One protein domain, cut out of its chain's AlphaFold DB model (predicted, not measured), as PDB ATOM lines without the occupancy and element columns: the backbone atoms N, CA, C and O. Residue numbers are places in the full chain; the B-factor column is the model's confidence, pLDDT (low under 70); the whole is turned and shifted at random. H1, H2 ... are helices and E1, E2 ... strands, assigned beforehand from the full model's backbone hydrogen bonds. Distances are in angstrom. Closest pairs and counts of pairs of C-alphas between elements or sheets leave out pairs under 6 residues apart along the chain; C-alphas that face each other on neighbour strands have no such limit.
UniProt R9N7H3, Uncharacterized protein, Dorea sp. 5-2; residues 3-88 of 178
ATOM      1  N   TYR A   3     327.615 435.663 476.282       91.12
ATOM      2  CA  TYR A   3     326.760 436.457 475.410       91.12
ATOM      3  C   TYR A   3     327.599 437.132 474.337       91.12
ATOM      4  O   TYR A   3     328.535 437.864 474.647       91.12
ATOM      5  N   ARG A   4     327.214 436.973 473.069       90.88
ATOM      6  CA  ARG A   4     327.861 437.657 471.943       90.88
ATOM      7  C   ARG A   4     326.861 438.512 471.186       90.88
ATOM      8  O   ARG A   4     325.722 438.109 470.959       90.88
ATOM      9  N   LYS A   5     327.296 439.700 470.779       93.75
ATOM     10  CA  LYS A   5     326.548 440.579 469.880       93.75
ATOM     11  C   LYS A   5     327.477 441.073 468.787       93.75
ATOM     12  O   LYS A   5     328.504 441.671 469.093       93.75
ATOM     13  N   VAL A   6     327.080 440.864 467.538       94.25
ATOM     14  CA  VAL A   6     327.776 441.400 466.368       94.25
ATOM     15  C   VAL A   6     326.885 442.440 465.700       94.25
ATOM     16  O   VAL A   6     325.678 442.239 465.565       94.25
ATOM     17  N   LYS A   7     327.467 443.575 465.323       93.31
ATOM     18  CA  LYS A   7     326.821 444.637 464.546       93.31
ATOM     19  C   LYS A   7     327.637 444.879 463.287       93.31
ATOM     20  O   LYS A   7     328.852 444.974 463.381       93.31
ATOM     21  N   CYS A   8     326.980 444.992 462.139       92.31
ATOM     22  CA  CYS A   8     327.629 445.219 460.850       92.31
ATOM     23  C   CYS A   8     327.250 446.599 460.294       92.31
ATOM     24  O   CYS A   8     326.127 447.053 460.508       92.31
ATOM     25  N   TYR A   9     328.185 447.248 459.596       88.06
ATOM     26  CA  TYR A   9     328.103 448.662 459.206       88.06
ATOM     27  C   TYR A   9     328.250 448.893 457.694       88.06
ATOM     28  O   TYR A   9     328.696 449.947 457.262       88.06
ATOM     29  N   THR A  10     327.875 447.927 456.856       77.06
ATOM     30  CA  THR A  10     328.143 447.926 455.401       77.06
ATOM     31  C   THR A  10     327.733 449.199 454.640       77.06
ATOM     32  O   THR A  10     328.391 449.538 453.653       77.06
ATOM     33  N   ASN A  11     326.695 449.906 455.098       75.38
ATOM     34  CA  ASN A  11     326.143 451.109 454.458       75.38
ATOM     35  C   ASN A  11     326.300 452.383 455.310       75.38
ATOM     36  O   ASN A  11     325.598 453.359 455.080       75.38
ATOM     37  N   ASP A  12     327.163 452.362 456.324       78.50
ATOM     38  CA  ASP A  12     327.378 453.509 457.205       78.50
ATOM     39  C   ASP A  12     328.307 454.544 456.536       78.50
ATOM     40  O   ASP A  12     329.323 454.185 455.929       78.50
ATOM     41  N   ASP A  13     327.982 455.833 456.654       77.00
ATOM     42  CA  ASP A  13     328.765 456.940 456.084       77.00
ATOM     43  C   ASP A  13     330.228 456.934 456.558       77.00
ATOM     44  O   ASP A  13     331.138 457.324 455.815       77.00
ATOM     45  N   ALA A  14     330.484 456.456 457.781       72.62
ATOM     46  CA  ALA A  14     331.836 456.282 458.298       72.62
ATOM     47  C   ALA A  14     332.630 455.243 457.486       72.62
ATOM     48  O   ALA A  14     333.809 455.456 457.201       72.62
ATOM     49  N   ILE A  15     331.981 454.165 457.032       77.38
ATOM     50  CA  ILE A  15     332.600 453.163 456.150       77.38
ATOM     51  C   ILE A  15     332.850 453.746 454.764       77.38
ATOM     52  O   ILE A  15     333.889 453.474 454.162       77.38
ATOM     53  N   GLY A  16     331.955 454.613 454.284       81.06
ATOM     54  CA  GLY A  16     332.160 455.367 453.049       81.06
ATOM     55  C   GLY A  16     333.469 456.165 453.048       81.06
ATOM     56  O   GLY A  16     334.146 456.216 452.024       81.06
ATOM     57  N   LYS A  17     333.873 456.734 454.193       83.81
ATOM     58  CA  LYS A  17     335.168 457.424 454.337       83.81
ATOM     59  C   LYS A  17     336.346 456.451 454.280       83.81
ATOM     60  O   LYS A  17     337.272 456.698 453.518       83.81
ATOM     61  N   ILE A  18     336.274 455.332 455.005       84.38
ATOM     62  CA  ILE A  18     337.326 454.300 455.004       84.38
ATOM     63  C   ILE A  18     337.553 453.757 453.588       84.38
ATOM     64  O   ILE A  18     338.692 453.620 453.156       84.38
ATOM     65  N   ARG A  19     336.480 453.523 452.821       84.19
ATOM     66  CA  ARG A  19     336.569 453.022 451.440       84.19
ATOM     67  C   ARG A  19     337.230 453.987 450.456       84.19
ATOM     68  O   ARG A  19     337.677 453.538 449.405       84.19
ATOM     69  N   LYS A  20     337.309 455.288 450.762       87.44
ATOM     70  CA  LYS A  20     338.058 456.239 449.920       87.44
ATOM     71  C   LYS A  20     339.561 455.986 449.990       87.44
ATOM     72  O   LYS A  20     340.242 456.152 448.986       87.44
ATOM     73  N   GLU A  21     340.053 455.586 451.158       89.88
ATOM     74  CA  GLU A  21     341.470 455.284 451.387       89.88
ATOM     75  C   GLU A  21     341.779 453.803 451.124       89.88
ATOM     76  O   GLU A  21     342.818 453.473 450.557       89.88
ATOM     77  N   LEU A  22     340.855 452.907 451.487       90.44
ATOM     78  CA  LEU A  22     340.991 451.452 451.394       90.44
ATOM     79  C   LEU A  22     339.812 450.856 450.597       90.44
ATOM     80  O   LEU A  22     338.882 450.292 451.183       90.44
ATOM     81  N   PRO A  23     339.823 450.961 449.253       89.44
ATOM     82  CA  PRO A  23     338.678 450.601 448.408       89.44
ATOM     83  C   PRO A  23     338.355 449.104 448.402       89.44
ATOM     84  O   PRO A  23     337.243 448.713 448.058       89.44
ATOM     85  N   PHE A  24     339.306 448.261 448.806       91.06
ATOM     86  CA  PHE A  24     339.111 446.819 448.923       91.06
ATOM     87  C   PHE A  24     338.308 446.412 450.166       91.06
ATOM     88  O   PHE A  24     337.935 445.251 450.269       91.06
ATOM     89  N   ILE A  25     338.044 447.317 451.119       91.00
ATOM     90  CA  ILE A  25     337.224 447.002 452.296       91.00
ATOM     91  C   ILE A  25     335.743 447.070 451.922       91.00
ATOM     92  O   ILE A  25     335.178 448.132 451.657       91.00
ATOM     93  N   CYS A  26     335.069 445.927 451.974       89.19
ATOM     94  CA  CYS A  26     333.667 445.814 451.594       89.19
ATOM     95  C   CYS A  26     332.720 445.784 452.791       89.19
ATOM     96  O   CYS A  26     331.582 446.222 452.655       89.19
ATOM     97  N   SER A  27     333.139 445.334 453.971       91.31
ATOM     98  CA  SER A  27     332.291 445.402 455.166       91.31
ATOM     99  C   SER A  27     333.111 445.465 456.448       91.31
ATOM    100  O   SER A  27     334.253 445.009 456.507       91.31
ATOM    101  N   ILE A  28     332.519 446.069 457.478       93.31
ATOM    102  CA  ILE A  28     333.099 446.193 458.816       93.31
ATOM    103  C   ILE A  28     332.026 445.804 459.830       93.31
ATOM    104  O   ILE A  28     330.836 446.079 459.634       93.31
ATOM    105  N   ALA A  29     332.443 445.170 460.918       93.88
ATOM    106  CA  ALA A  29     331.581 444.830 462.033       93.88
ATOM    107  C   ALA A  29     332.259 445.100 463.380       93.88
ATOM    108  O   ALA A  29     333.480 445.151 463.489       93.88
ATOM    109  N   SER A  30     331.448 445.259 464.421       93.75
ATOM    110  CA  SER A  30     331.890 445.241 465.811       93.75
ATOM    111  C   SER A  30     331.305 444.015 466.499       93.75
ATOM    112  O   SER A  30     330.119 443.709 466.355       93.75
ATOM    113  N   SER A  31     332.139 443.297 467.240       94.12
ATOM    114  CA  SER A  31     331.733 442.184 468.092       94.12
ATOM    115  C   SER A  31     331.944 442.581 469.543       94.12
ATOM    116  O   SER A  31     333.032 443.002 469.909       94.12
ATOM    117  N   CYS A  32     330.933 442.375 470.381       94.25
ATOM    118  CA  CYS A  32     331.040 442.471 471.832       94.25
ATOM    119  C   CYS A  32     330.698 441.111 472.441       94.25
ATOM    120  O   CYS A  32     329.614 440.571 472.193       94.25
ATOM    121  N   GLN A  33     331.638 440.562 473.196       92.94
ATOM    122  CA  GLN A  33     331.494 439.329 473.954       92.94
ATOM    123  C   GLN A  33     331.490 439.668 475.440       92.94
ATOM    124  O   GLN A  33     332.289 440.479 475.888       92.94
ATOM    125  N   VAL A  34     330.569 439.061 476.181       94.44
ATOM    126  CA  VAL A  34     330.472 439.175 477.635       94.44
ATOM    127  C   VAL A  34     330.462 437.768 478.209       94.44
ATOM    128  O   VAL A  34     329.553 436.988 477.912       94.44
ATOM    129  N   TRP A  35     331.468 437.450 479.011       92.69
ATOM    130  CA  TRP A  35     331.567 436.194 479.738       92.69
ATOM    131  C   TRP A  35     331.207 436.413 481.207       92.69
ATOM    132  O   TRP A  35     331.765 437.276 481.879       92.69
ATOM    133  N   ILE A  36     330.250 435.626 481.691       92.38
ATOM    134  CA  ILE A  36     329.769 435.661 483.071       92.38
ATOM    135  C   ILE A  36     330.025 434.279 483.668       92.38
ATOM    136  O   ILE A  36     329.362 433.316 483.261       92.38
ATOM    137  N   PRO A  37     330.978 434.121 484.592       88.06
ATOM    138  CA  PRO A  37     331.213 432.837 485.235       88.06
ATOM    139  C   PRO A  37     329.973 432.382 485.998       88.06
ATOM    140  O   PRO A  37     329.263 433.192 486.586       88.06
ATOM    141  N   LYS A  38     329.721 431.071 485.999       90.62
ATOM    142  CA  LYS A  38     328.631 430.500 486.791       90.62
ATOM    143  C   LYS A  38     328.937 430.678 488.282       90.62
ATOM    144  O   LYS A  38     330.064 430.415 488.729       90.62
ATOM    145  N   GLU A  39     327.937 431.117 489.034       90.12
ATOM    146  CA  GLU A  39     328.010 431.326 490.476       90.12
ATOM    147  C   GLU A  39     326.938 430.491 491.173       90.12
ATOM    148  O   GLU A  39     325.763 430.541 490.822       90.12
ATOM    149  N   ILE A  40     327.381 429.698 492.145       91.88
ATOM    150  CA  ILE A  40     326.536 428.848 492.978       91.88
ATOM    151  C   ILE A  40     326.743 429.296 494.421       91.88
ATOM    152  O   ILE A  40     327.887 429.524 494.834       91.88
ATOM    153  N   ASP A  41     325.652 429.502 495.151       90.00
ATOM    154  CA  ASP A  41     325.711 429.867 496.564       90.00
ATOM    155  C   ASP A  41     326.076 428.663 497.457       90.00
ATOM    156  O   ASP A  41     326.305 427.550 496.983       90.00
ATOM    157  N   ALA A  42     326.195 428.895 498.768       91.06
ATOM    158  CA  ALA A  42     326.536 427.838 499.723       91.06
ATOM    159  C   ALA A  42     325.442 426.761 499.849       91.06
ATOM    160  O   ALA A  42     325.743 425.639 500.253       91.06
ATOM    161  N   ASP A  43     324.207 427.098 499.474       91.69
ATOM    162  CA  ASP A  43     323.033 426.228 499.532       91.69
ATOM    163  C   ASP A  43     322.815 425.458 498.212       91.69
ATOM    164  O   ASP A  43     321.923 424.615 498.118       91.69
ATOM    165  N   GLY A  44     323.649 425.704 497.195       90.69
ATOM    166  CA  GLY A  44     323.619 425.026 495.901       90.69
ATOM    167  C   GLY A  44     322.756 425.700 494.827       90.69
ATOM    168  O   GLY A  44     322.602 425.131 493.744       90.69
ATOM    169  N   ASN A  45     322.216 426.897 495.068       91.75
ATOM    170  CA  ASN A  45     321.386 427.611 494.096       91.75
ATOM    171  C   ASN A  45     322.231 428.390 493.081       91.75
ATOM    172  O   ASN A  45     323.270 428.961 493.418       91.75
ATOM    173  N   ASP A  46     321.750 428.455 491.835       91.69
ATOM    174  CA  ASP A  46     322.346 429.289 490.789       91.69
ATOM    175  C   ASP A  46     322.009 430.762 491.036       91.69
ATOM    176  O   ASP A  46     320.864 431.191 490.897       91.69
ATOM    177  N   VAL A  47     323.033 431.524 491.412       91.69
ATOM    178  CA  VAL A  47     322.960 432.965 491.677       91.69
ATOM    179  C   VAL A  47     323.668 433.769 490.585       91.69
ATOM    180  O   VAL A  47     324.000 434.938 490.781       91.69
ATOM    181  N   THR A  48     323.923 433.150 489.426       92.00
ATOM    182  CA  THR A  48     324.571 433.816 488.295       92.00
ATOM    183  C   THR A  48     323.696 434.978 487.810       92.00
ATOM    184  O   THR A  48     322.552 434.743 487.407       92.00
ATOM    185  N   PRO A  49     324.201 436.226 487.794       92.69
ATOM    186  CA  PRO A  49     323.419 437.356 487.315       92.69
ATOM    187  C   PRO A  49     323.158 437.247 485.810       92.69
ATOM    188  O   PRO A  49     323.973 436.720 485.045       92.69
ATOM    189  N   ASP A  50     322.033 437.808 485.367       92.94
ATOM    190  CA  ASP A  50     321.796 438.026 483.945       92.94
ATOM    191  C   ASP A  50     322.775 439.072 483.377       92.94
ATOM    192  O   ASP A  50     323.436 439.820 484.103       92.94
ATOM    193  N   LYS A  51     322.855 439.150 482.047       91.50
ATOM    194  CA  LYS A  51     323.767 440.067 481.355       91.50
ATOM    195  C   LYS A  51     323.578 441.535 481.738       91.50
ATOM    196  O   LYS A  51     324.564 442.262 481.833       91.50
ATOM    197  N   GLU A  52     322.342 442.004 481.864       92.25
ATOM    198  CA  GLU A  52     322.075 443.413 482.144       92.25
ATOM    199  C   GLU A  52     322.478 443.766 483.575       92.25
ATOM    200  O   GLU A  52     323.179 444.759 483.784       92.25
ATOM    201  N   THR A  53     322.106 442.917 484.534       92.62
ATOM    202  CA  THR A  53     322.516 443.041 485.936       92.62
ATOM    203  C   THR A  53     324.036 443.005 486.063       92.62
ATOM    204  O   THR A  53     324.625 443.905 486.661       92.62
ATOM    205  N   PHE A  54     324.685 442.041 485.409       93.38
ATOM    206  CA  PHE A  54     326.135 441.889 485.435       93.38
ATOM    207  C   PHE A  54     326.875 443.109 484.880       93.38
ATOM    208  O   PHE A  54     327.825 443.586 485.490       93.38
ATOM    209  N   LEU A  55     326.430 443.667 483.752       91.19
ATOM    210  CA  LEU A  55     327.080 444.845 483.169       91.19
ATOM    211  C   LEU A  55     326.897 446.113 484.016       91.19
ATOM    212  O   LEU A  55     327.723 447.018 483.930       91.19
ATOM    213  N   LYS A  56     325.822 446.204 484.810       92.38
ATOM    214  CA  LYS A  56     325.560 447.362 485.678       92.38
ATOM    215  C   LYS A  56     326.234 447.250 487.044       92.38
ATOM    216  O   LYS A  56     326.682 448.263 487.571       92.38
ATOM    217  N   GLN A  57     326.237 446.058 487.635       91.56
ATOM    218  CA  GLN A  57     326.568 445.848 489.051       91.56
ATOM    219  C   GLN A  57     327.671 444.804 489.278       91.56
ATOM    220  O   GLN A  57     328.144 444.661 490.402       91.56
ATOM    221  N   GLY A  58     328.089 444.087 488.235       89.38
ATOM    222  CA  GLY A  58     329.012 442.966 488.344       89.38
ATOM    223  C   GLY A  58     328.368 441.709 488.928       89.38
ATOM    224  O   GLY A  58     327.147 441.559 488.977       89.38
ATOM    225  N   SER A  59     329.218 440.782 489.349       90.44
ATOM    226  CA  SER A  59     328.855 439.588 490.111       90.44
ATOM    227  C   SER A  59     329.645 439.525 491.417       90.44
ATOM    228  O   SER A  59     330.491 440.380 491.687       90.44
ATOM    229  N   LYS A  60     329.418 438.489 492.234       87.06
ATOM    230  CA  LYS A  60     330.183 438.305 493.471       87.06
ATOM    231  C   LYS A  60     331.670 438.094 493.187       87.06
ATOM    232  O   LYS A  60     332.505 438.624 493.916       87.06
ATOM    233  N   LYS A  61     332.007 437.329 492.139       86.12
ATOM    234  CA  LYS A  61     333.402 437.115 491.717       86.12
ATOM    235  C   LYS A  61     333.990 438.334 491.010       86.12
ATOM    236  O   LYS A  61     335.157 438.644 491.222       86.12
ATOM    237  N   TYR A  62     333.185 439.021 490.198       88.56
ATOM    238  CA  TYR A  62     333.623 440.153 489.382       88.56
ATOM    239  C   TYR A  62     332.734 441.369 489.642       88.56
ATOM    240  O   TYR A  62     331.881 441.698 488.817       88.56
ATOM    241  N   PRO A  63     332.918 442.063 490.780       89.69
ATOM    242  CA  PRO A  63     332.084 443.211 491.143       89.69
ATOM    243  C   PRO A  63     332.277 444.400 490.192       89.69
ATOM    244  O   PRO A  63     331.435 445.288 490.116       89.69
ATOM    245  N   LYS A  64     333.399 444.428 489.466       91.38
ATOM    246  CA  LYS A  64     333.696 445.408 488.421       91.38
ATOM    247  C   LYS A  64     334.200 444.664 487.185       91.38
ATOM    248  O   LYS A  64     335.402 444.430 487.098       91.38
ATOM    249  N   PRO A  65     333.303 444.257 486.273       90.81
ATOM    250  CA  PRO A  65     333.698 443.608 485.032       90.81
ATOM    251  C   PRO A  65     334.613 444.531 484.229       90.81
ATOM    252  O   PRO A  65     334.285 445.704 484.031       90.81
ATOM    253  N   THR A  66     335.749 444.010 483.780       93.38
ATOM    254  CA  THR A  66     336.713 444.772 482.983       93.38
ATOM    255  C   THR A  66     336.553 444.493 481.496       93.38
ATOM    256  O   THR A  66     336.023 443.453 481.083       93.38
ATOM    257  N   GLU A  67     336.960 445.479 480.698       93.88
ATOM    258  CA  GLU A  67     337.001 445.396 479.246       93.88
ATOM    259  C   GLU A  67     338.449 445.390 478.769       93.88
ATOM    260  O   GLU A  67     339.193 446.322 479.076       93.88
ATOM    261  N   GLY A  68     338.806 444.380 477.983       91.38
ATOM    262  CA  GLY A  68     340.142 444.217 477.431       91.38
ATOM    263  C   GLY A  68     340.300 442.886 476.698       91.38
ATOM    264  O   GLY A  68     339.311 442.233 476.352       91.38
ATOM    265  N   ASP A  69     341.553 442.533 476.426       85.19
ATOM    266  CA  ASP A  69     341.945 441.313 475.712       85.19
ATOM    267  C   ASP A  69     342.653 440.298 476.626       85.19
ATOM    268  O   ASP A  69     343.118 439.258 476.154       85.19
ATOM    269  N   GLU A  70     342.745 440.566 477.933       86.56
ATOM    270  CA  GLU A  70     343.325 439.618 478.879       86.56
ATOM    271  C   GLU A  70     342.324 438.508 479.223       86.56
ATOM    272  O   GLU A  70     341.107 438.697 479.229       86.56
ATOM    273  N   LEU A  71     342.833 437.327 479.595       80.06
ATOM    274  CA  LEU A  71     341.996 436.201 480.043       80.06
ATOM    275  C   LEU A  71     341.151 436.539 481.284       80.06
ATOM    276  O   LEU A  71     340.168 435.861 481.581       80.06
ATOM    277  N   THR A  72     341.552 437.570 482.025       85.38
ATOM    278  CA  THR A  72     340.855 438.082 483.203       85.38
ATOM    279  C   THR A  72     339.794 439.124 482.880       85.38
ATOM    280  O   THR A  72     339.112 439.540 483.812       85.38
ATOM    281  N   ASP A  73     339.620 439.529 481.622       90.75
ATOM    282  CA  ASP A  73     338.587 440.479 481.215       90.75
ATOM    283  C   ASP A  73     337.266 439.772 480.899       90.75
ATOM    284  O   ASP A  73     337.208 438.740 480.230       90.75
ATOM    285  N   GLN A  74     336.156 440.327 481.388       94.31
ATOM    286  CA  GLN A  74     334.824 439.744 481.170       94.31
ATOM    287  C   GLN A  74     334.165 440.276 479.904       94.31
ATOM    288  O   GLN A  74     333.230 439.658 479.391       94.31
ATOM    289  N   ILE A  75     334.617 441.428 479.414       93.75
ATOM    290  CA  ILE A  75     334.060 442.104 478.251       93.75
ATOM    291  C   ILE A  75     335.156 442.218 477.198       93.75
ATOM    292  O   ILE A  75     336.154 442.892 477.407       93.75
ATOM    293  N   GLN A  76     334.932 441.629 476.030       93.69
ATOM    294  CA  GLN A  76     335.831 441.788 474.892       93.69
ATOM    295  C   GLN A  76     335.114 442.520 473.763       93.69
ATOM    296  O   GLN A  76     334.031 442.101 473.325       93.69
ATOM    297  N   LYS A  77     335.729 443.586 473.246       93.69
ATOM    298  CA  LYS A  77     335.254 444.292 472.053       93.69
ATOM    299  C   LYS A  77     336.278 444.205 470.936       93.69
ATOM    300  O   LYS A  77     337.426 444.582 471.103       93.69
ATOM    301  N   VAL A  78     335.825 443.751 469.773       91.75
ATOM    302  CA  VAL A  78     336.684 443.512 468.610       91.75
ATOM    303  C   VAL A  78     336.090 444.186 467.381       91.75
ATOM    304  O   VAL A  78     334.888 444.065 467.117       91.75
ATOM    305  N   GLY A  79     336.939 444.874 466.619       92.50
ATOM    306  CA  GLY A  79     336.636 445.327 465.265       92.50
ATOM    307  C   GLY A  79     336.938 444.227 464.247       92.50
ATOM    308  O   GLY A  79     337.985 443.594 464.303       92.50
ATOM    309  N   LEU A  80     336.017 443.995 463.319       93.25
ATOM    310  CA  LEU A  80     336.143 443.015 462.243       93.25
ATOM    311  C   LEU A  80     336.073 443.747 460.905       93.25
ATOM    312  O   LEU A  80     335.236 444.627 460.720       93.25
ATOM    313  N   VAL A  81     336.923 443.360 459.964       92.75
ATOM    314  CA  VAL A  81     337.030 443.958 458.627       92.75
ATOM    315  C   VAL A  81     337.066 442.839 457.597       92.75
ATOM    316  O   VAL A  81     337.676 441.798 457.824       92.75
ATOM    317  N   SER A  82     336.391 443.049 456.469       92.62
ATOM    318  CA  SER A  82     336.362 442.101 455.362       92.62
ATOM    319  C   SER A  82     336.435 442.813 454.018       92.62
ATOM    320  O   SER A  82     335.837 443.874 453.813       92.62
ATOM    321  N   ASN A  83     337.140 442.187 453.078       92.50
ATOM    322  CA  ASN A  83     337.130 442.540 451.662       92.50
ATOM    323  C   ASN A  83     335.932 441.941 450.900       92.50
ATOM    324  O   ASN A  83     335.821 442.107 449.692       92.50
ATOM    325  N   HIS A  84     335.027 441.259 451.601       91.62
ATOM    326  CA  HIS A  84     333.741 440.806 451.084       91.62
ATOM    327  C   HIS A  84     332.594 441.568 451.752       91.62
ATOM    328  O   HIS A  84     332.729 442.111 452.853       91.62
ATOM    329  N   VAL A  85     331.449 441.631 451.075       91.06
ATOM    330  CA  VAL A  85     330.211 442.147 451.664       91.06
ATOM    331  C   VAL A  85     329.629 441.046 452.544       91.06
ATOM    332  O   VAL A  85     329.169 440.038 452.022       91.06
ATOM    333  N   LEU A  86     329.686 441.229 453.863       93.31
ATOM    334  CA  LEU A  86     329.219 440.253 454.844       93.31
ATOM    335  C   LEU A  86     328.108 440.835 455.719       93.31
ATOM    336  O   LEU A  86     328.063 442.037 455.990       93.31
ATOM    337  N   THR A  87     327.239 439.959 456.202       94.25
ATOM    338  CA  THR A  87     326.234 440.238 457.230       94.25
ATOM    339  C   THR A  87     326.802 440.042 458.642       94.25
ATOM    340  O   THR A  87     327.858 439.438 458.842       94.25
ATOM    341  N   ALA A  88     326.087 440.526 459.665       93.50
ATOM    342  CA  ALA A  88     326.491 440.337 461.063       93.50
ATOM    343  C   ALA A  88     326.562 438.852 461.470       93.50
ATOM    344  O   ALA A  88     327.428 438.473 462.260       93.50
TER     345      ALA A  88
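This is residues 3 to 88 of the 178 residues of an uncharacterized protein of Dorea sp. 5-2 (UniProt R9N7H3). The model is a long, narrow rod: a ribbon of three antiparallel strands runs along it, with the small helix H1 beyond one end of the strands and the short helix H2 at the other end. Beside H2, the link of residues 36 to 50 loops out to the rod's tip and folds back. The printed part has 86 residues, with E1, H1, E2, H2 and E3 in that order, and the sheet's order is E1 - E2 - E3. The class is mixed, helices and strands, though only 39 residues are in named elements. The whole is only just loose, close to extended, with a radius of gyration of the C-alphas of 17.7 A and spans of 59 by 21 by 19 A.

E1, residues 3 to 8, is antiparallel to E2, residues 27 to 35, at 167 degrees; N 5 and O 32 are 2.9 A apart, within hydrogen-bond range. H1, residues 13 to 21, is only just not on the sheet, with 4 pairs of C-alphas within 10 A; its closest C-alpha pair with E2 is Ile 15 and Ile 28, 7.5 A. H2, residues 51 to 57, is on the sheet but only grazes it, with residues 51 to 55. E3, residues 75 to 82, is antiparallel to E2 at 161 degrees, with N 33 and O 76 at 2.8 A. H1 is apart from H2 and E3. Every O i to N i+4 pair is within hydrogen-bond range in H2, and 3 of 5 in H1.

E1 begins at C-alpha 3 (326.760, 436.457, 475.410) and spans 17.0 A. H1 spans 13.6 A, E2 26.3 A and H2 10.0 A. E3 spans 23.0 A and ends at C-alpha 82 (336.362, 442.101, 455.362).

The C-alphas farthest apart, Lys 20 and Asp 43, are 59.9 A apart. The links E2 to H2 and H2 to E3 are long. The printed part has no cut, and no printed residue is under 70 in pLDDT.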